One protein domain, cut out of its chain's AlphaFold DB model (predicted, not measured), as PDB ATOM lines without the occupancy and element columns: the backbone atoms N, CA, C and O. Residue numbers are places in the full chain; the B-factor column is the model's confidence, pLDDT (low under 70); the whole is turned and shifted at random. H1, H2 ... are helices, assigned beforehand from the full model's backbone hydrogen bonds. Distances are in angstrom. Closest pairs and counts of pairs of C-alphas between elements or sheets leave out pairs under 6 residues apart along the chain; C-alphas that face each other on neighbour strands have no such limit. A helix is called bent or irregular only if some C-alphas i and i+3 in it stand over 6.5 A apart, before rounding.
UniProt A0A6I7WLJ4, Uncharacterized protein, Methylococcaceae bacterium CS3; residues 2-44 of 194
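This is residues 2 to 44 of the 194 residues of an uncharacterized protein of Methylococcaceae bacterium CS3 (UniProt A0A6I7WLJ4). Three helices make a small open V with its gap filled: H2 and H3 are the two arms, the link of residues 32 to 34 is at the corner, and the longest helix, H1, runs slantwise into the space between the arms and packs on both. The printed part has 43 residues with three named helices, in the order H1, H2, H3, and no named strand; the class is all helix. It is compact, with a radius of gyration of the C-alphas of 9.5 A, and its C-alphas span 23 by 23 by 16 A.

H1, residues 2 to 16, begins at C-alpha 2 at (-11.048, 4.609, -48.858) and is 21.9 A long from first to last C-alpha. After residues 17 to 21 comes H2, residues 22 to 31, 14.6 A long, with C-alpha 22 at (9.545, 2.611, -59.704). H3, residues 35 to 42, is 13.7 A long and ends at C-alpha 42 at (-7.644, 20.744, -59.682). H3 is irregular: C-alphas 35 and 38 are 7.1 A apart.

H1 touches H2, and the closest C-alphas, those of Thr 12 and Ala 28, are 4.8 A apart. The two run opposite ways at a steep tilt of 61 degrees. H1 also touches H3, and the closest C-alphas, those of Val 9 and Ile 37, are 5.8 A apart. These two run the same way at a steep tilt of 45 degrees. H2 and H3 are close but not clearly touching, with the closest C-alphas, those of Tyr 31 and Ile 37, 7.9 A apart. In H1 and H2 every O i to N i+4 pair is within hydrogen-bond range; in H3 it is 0 of 4, beside 4 of 5 O i to N i+3 pairs.

The two C-alphas farthest apart, those of Gly 2 and Gln 20, are 25.5 A apart. The printed part has no cut, and the links H1 to H2 and H2 to H3 are tight. The mean pLDDT of the printed part is 76.7, and residues 2 to 5 and residue 44 are under 70.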
ATOM      1  N   GLY A   2     -11.801   3.338 -48.852       55.03
ATOM      2  CA  GLY A   2     -11.048   4.609 -48.858       55.03
ATOM      3  C   GLY A   2      -9.537   4.537 -49.134       55.03
ATOM      4  O   GLY A   2      -9.017   5.394 -49.838       55.03
ATOM      5  N   ALA A   3      -8.828   3.499 -48.675       59.66
ATOM      6  CA  ALA A   3      -7.371   3.390 -48.871       59.66
ATOM      7  C   ALA A   3      -6.944   3.318 -50.355       59.66
ATOM      8  O   ALA A   3      -5.863   3.774 -50.720       59.66
ATOM      9  N   LEU A   4      -7.812   2.785 -51.224       66.88
ATOM     10  CA  LEU A   4      -7.557   2.710 -52.666       66.88
ATOM     11  C   LEU A   4      -7.634   4.088 -53.339       66.88
ATOM     12  O   LEU A   4      -6.918   4.319 -54.311       66.88
ATOM     13  N   LEU A   5      -8.456   5.002 -52.811       67.81
ATOM     14  CA  LEU A   5      -8.608   6.362 -53.337       67.81
ATOM     15  C   LEU A   5      -7.363   7.205 -53.045       67.81
ATOM     16  O   LEU A   5      -6.805   7.803 -53.962       67.81
ATOM     17  N   TYR A   6      -6.883   7.183 -51.798       75.88
ATOM     18  CA  TYR A   6      -5.670   7.907 -51.405       75.88
ATOM     19  C   TYR A   6      -4.437   7.421 -52.170       75.88
ATOM     20  O   TYR A   6      -3.663   8.233 -52.674       75.88
ATOM     21  N   ALA A   7      -4.280   6.101 -52.327       78.81
ATOM     22  CA  ALA A   7      -3.162   5.528 -53.075       78.81
ATOM     23  C   ALA A   7      -3.192   5.911 -54.568       78.81
ATOM     24  O   ALA A   7      -2.140   6.186 -55.147       78.81
ATOM     25  N   ALA A   8      -4.378   5.955 -55.185       78.44
ATOM     26  CA  ALA A   8      -4.546   6.322 -56.592       78.44
ATOM     27  C   ALA A   8      -4.226   7.803 -56.856       78.44
ATOM     28  O   ALA A   8      -3.441   8.115 -57.755       78.44
ATOM     29  N   VAL A   9      -4.796   8.710 -56.055       81.19
ATOM     30  CA  VAL A   9      -4.570  10.160 -56.183       81.19
ATOM     31  C   VAL A   9      -3.114  10.499 -55.855       81.19
ATOM     32  O   VAL A   9      -2.449  11.177 -56.639       81.19
ATOM     33  N   GLY A  10      -2.587   9.953 -54.754       80.69
ATOM     34  CA  GLY A  10      -1.213  10.174 -54.313       80.69
ATOM     35  C   GLY A  10      -0.182   9.706 -55.338       80.69
ATOM     36  O   GLY A  10       0.652  10.498 -55.765       80.69
ATOM     37  N   ALA A  11      -0.253   8.456 -55.809       81.94
ATOM     38  CA  ALA A  11       0.728   7.944 -56.772       81.94
ATOM     39  C   ALA A  11       0.747   8.752 -58.083       81.94
ATOM     40  O   ALA A  11       1.816   9.014 -58.636       81.94
ATOM     41  N   THR A  12      -0.425   9.186 -58.553       82.19
ATOM     42  CA  THR A  12      -0.557   9.990 -59.775       82.19
ATOM     43  C   THR A  12       0.023  11.395 -59.593       82.19
ATOM     44  O   THR A  12       0.769  11.870 -60.451       82.19
ATOM     45  N   LEU A  13      -0.266  12.046 -58.462       82.56
ATOM     46  CA  LEU A  13       0.287  13.360 -58.125       82.56
ATOM     47  C   LEU A  13       1.816  13.309 -58.007       82.56
ATOM     48  O   LEU A  13       2.510  14.118 -58.621       82.56
ATOM     49  N   LEU A  14       2.355  12.322 -57.284       84.06
ATOM     50  CA  LEU A  14       3.800  12.162 -57.094       84.06
ATOM     51  C   LEU A  14       4.521  11.906 -58.430       84.06
ATOM     52  O   LEU A  14       5.600  12.451 -58.667       84.06
ATOM     53  N   GLN A  15       3.905  11.141 -59.339       82.00
ATOM     54  CA  GLN A  15       4.431  10.957 -60.693       82.00
ATOM     55  C   GLN A  15       4.455  12.276 -61.486       82.00
ATOM     56  O   GLN A  15       5.460  12.566 -62.136       82.00
ATOM     57  N   LYS A  16       3.389  13.092 -61.422       77.50
ATOM     58  CA  LYS A  16       3.340  14.413 -62.083       77.50
ATOM     59  C   LYS A  16       4.361  15.404 -61.519       77.50
ATOM     60  O   LYS A  16       4.885  16.221 -62.269       77.50
ATOM     61  N   LEU A  17       4.679  15.300 -60.230       77.81
ATOM     62  CA  LEU A  17       5.721  16.094 -59.570       77.81
ATOM     63  C   LEU A  17       7.151  15.642 -59.924       77.81
ATOM     64  O   LEU A  17       8.114  16.266 -59.486       77.81
ATOM     65  N   GLY A  18       7.310  14.587 -60.735       75.25
ATOM     66  CA  GLY A  18       8.607  14.150 -61.254       75.25
ATOM     67  C   GLY A  18       9.381  13.196 -60.342       75.25
ATOM     68  O   GLY A  18      10.576  12.993 -60.565       75.25
ATOM     69  N   MET A  19       8.738  12.580 -59.342       77.31
ATOM     70  CA  MET A  19       9.398  11.579 -58.498       77.31
ATOM     71  C   MET A  19       9.743  10.307 -59.280       77.31
ATOM     72  O   MET A  19       8.896   9.677 -59.916       77.31
ATOM     73  N   GLN A  20      11.011   9.901 -59.199       72.88
ATOM     74  CA  GLN A  20      11.571   8.780 -59.959       72.88
ATOM     75  C   GLN A  20      11.554   7.457 -59.174       72.88
ATOM     76  O   GLN A  20      12.509   6.689 -59.238       72.88
ATOM     77  N   ASP A  21      10.468   7.155 -58.457       82.62
ATOM     78  CA  ASP A  21      10.296   5.853 -57.795       82.62
ATOM     79  C   ASP A  21       9.536   4.871 -58.706       82.62
ATOM     80  O   ASP A  21       8.447   5.145 -59.224       82.62
ATOM     81  N   ASN A  22      10.109   3.683 -58.891       80.38
ATOM     82  CA  ASN A  22       9.545   2.611 -59.704       80.38
ATOM     83  C   ASN A  22       8.229   2.053 -59.116       80.38
ATOM     84  O   ASN A  22       7.342   1.629 -59.861       80.38
ATOM     85  N   LYS A  23       8.053   2.093 -57.786       81.25
ATOM     86  CA  LYS A  23       6.802   1.709 -57.108       81.25
ATOM     87  C   LYS A  23       5.677   2.697 -57.419       81.25
ATOM     88  O   LYS A  23       4.574   2.272 -57.764       81.25
ATOM     89  N   ILE A  24       5.976   3.997 -57.374       78.12
ATOM     90  CA  ILE A  24       5.027   5.080 -57.676       78.12
ATOM     91  C   ILE A  24       4.576   4.998 -59.136       78.12
ATOM     92  O   ILE A  24       3.376   5.026 -59.405       78.12
ATOM     93  N   LYS A  25       5.508   4.785 -60.076       78.88
ATOM     94  CA  LYS A  25       5.181   4.599 -61.502       78.88
ATOM     95  C   LYS A  25       4.231   3.422 -61.732       78.88
ATOM     96  O   LYS A  25       3.257   3.555 -62.468       78.88
ATOM     97  N   ARG A  26       4.479   2.275 -61.089       81.75
ATOM     98  CA  ARG A  26       3.606   1.093 -61.200       81.75
ATOM     99  C   ARG A  26       2.205   1.354 -60.650       81.75
ATOM    100  O   ARG A  26       1.226   0.944 -61.270       81.75
ATOM    101  N   LEU A  27       2.103   2.037 -59.511       81.12
ATOM    102  CA  LEU A  27       0.817   2.384 -58.906       81.12
ATOM    103  C   LEU A  27       0.046   3.400 -59.756       81.12
ATOM    104  O   LEU A  27      -1.133   3.190 -60.018       81.12
ATOM    105  N   ALA A  28       0.705   4.437 -60.267       77.81
ATOM    106  CA  ALA A  28       0.066   5.421 -61.135       77.81
ATOM    107  C   ALA A  28      -0.454   4.797 -62.447       77.81
ATOM    108  O   ALA A  28      -1.573   5.082 -62.872       77.81
ATOM    109  N   VAL A  29       0.293   3.858 -63.045       81.62
ATOM    110  CA  VAL A  29      -0.178   3.090 -64.214       81.62
ATOM    111  C   VAL A  29      -1.388   2.220 -63.864       81.62
ATOM    112  O   VAL A  29      -2.354   2.186 -64.624       81.62
ATOM    113  N   LYS A  30      -1.368   1.547 -62.706       82.06
ATOM    114  CA  LYS A  30      -2.467   0.689 -62.240       82.06
ATOM    115  C   LYS A  30      -3.779   1.459 -62.063       82.06
ATOM    116  O   LYS A  30      -4.841   0.905 -62.334       82.06
ATOM    117  N   TYR A  31      -3.711   2.708 -61.609       79.44
ATOM    118  CA  TYR A  31      -4.894   3.506 -61.299       79.44
ATOM    119  C   TYR A  31      -5.279   4.517 -62.378       79.44
ATOM    120  O   TYR A  31      -6.267   5.206 -62.180       79.44
ATOM    121  N   LYS A  32      -4.595   4.560 -63.530       76.00
ATOM    122  CA  LYS A  32      -4.780   5.556 -64.609       76.00
ATOM    123  C   LYS A  32      -6.240   5.836 -65.019       76.00
ATOM    124  O   LYS A  32      -6.545   6.956 -65.403       76.00
ATOM    125  N   ASN A  33      -7.121   4.840 -64.924       78.38
ATOM    126  CA  ASN A  33      -8.534   4.944 -65.314       78.38
ATOM    127  C   ASN A  33      -9.492   5.107 -64.117       78.38
ATOM    128  O   ASN A  33     -10.699   4.922 -64.263       78.38
ATOM    129  N   ALA A  34      -8.980   5.379 -62.915       79.50
ATOM    130  CA  ALA A  34      -9.814   5.588 -61.741       79.50
ATOM    131  C   ALA A  34     -10.586   6.919 -61.856       79.50
ATOM    132  O   ALA A  34     -10.010   7.926 -62.267       79.50
ATOM    133  N   PRO A  35     -11.860   6.970 -61.430       74.75
ATOM    134  CA  PRO A  35     -12.700   8.162 -61.585       74.75
ATOM    135  C   PRO A  35     -12.188   9.380 -60.797       74.75
ATOM    136  O   PRO A  35     -12.464  10.517 -61.162       74.75
ATOM    137  N   CYS A  36     -11.407   9.164 -59.736       70.75
ATOM    138  CA  CYS A  36     -10.862  10.221 -58.885       70.75
ATOM    139  C   CYS A  36      -9.551  10.842 -59.395       70.75
ATOM    140  O   CYS A  36      -9.030  11.753 -58.754       70.75
ATOM    141  N   ILE A  37      -8.998  10.383 -60.524       75.56
ATOM    142  CA  ILE A  37      -7.680  10.842 -60.989       75.56
ATOM    143  C   ILE A  37      -7.690  12.304 -61.449       75.56
ATOM    144  O   ILE A  37      -6.684  12.996 -61.319       75.56
ATOM    145  N   HIS A  38      -8.848  12.790 -61.902       76.62
ATOM    146  CA  HIS A  38      -9.050  14.176 -62.324       76.62
ATOM    147  C   HIS A  38      -8.966  15.182 -61.167       76.62
ATOM    148  O   HIS A  38      -8.732  16.361 -61.407       76.62
ATOM    149  N   LEU A  39      -9.075  14.738 -59.906       76.31
ATOM    150  CA  LEU A  39      -8.847  15.609 -58.743       76.31
ATOM    151  C   LEU A  39      -7.418  16.167 -58.714       76.31
ATOM    152  O   LEU A  39      -7.195  17.259 -58.206       76.31
ATOM    153  N   VAL A  40      -6.453  15.444 -59.291       76.56
ATOM    154  CA  VAL A  40      -5.058  15.895 -59.396       76.56
ATOM    155  C   VAL A  40      -4.933  17.115 -60.316       76.56
ATOM    156  O   VAL A  40      -4.011  17.907 -60.153       76.56
ATOM    157  N   ASP A  41      -5.854  17.287 -61.267       75.25
ATOM    158  CA  ASP A  41      -5.855  18.419 -62.200       75.25
ATOM    159  C   ASP A  41      -6.417  19.706 -61.571       75.25
ATOM    160  O   ASP A  41      -6.196  20.791 -62.102       75.25
ATOM    161  N   LEU A  42      -7.102  19.601 -60.426       76.75
ATOM    162  CA  LEU A  42      -7.644  20.744 -59.682       76.75
ATOM    163  C   LEU A  42      -6.599  21.445 -58.801       76.75
ATOM    164  O   LEU A  42      -6.889  22.501 -58.249       76.75
ATOM    165  N   VAL A  43      -5.402  20.865 -58.645       72.94
ATOM    166  CA  VAL A  43      -4.334  21.425 -57.806       72.94
ATOM    167  C   VAL A  43      -3.424  22.312 -58.666       72.94
ATOM    168  O   VAL A  43      -2.681  21.783 -59.500       72.94
ATOM    169  N   PRO A  44      -3.451  23.648 -58.500       65.62
ATOM    170  CA  PRO A  44      -2.597  24.540 -59.268       65.62
ATOM    171  C   PRO A  44      -1.128  24.364 -58.875       65.62
ATOM    172  O   PRO A  44      -0.778  24.041 -57.738       65.62
TER     173      PRO A  44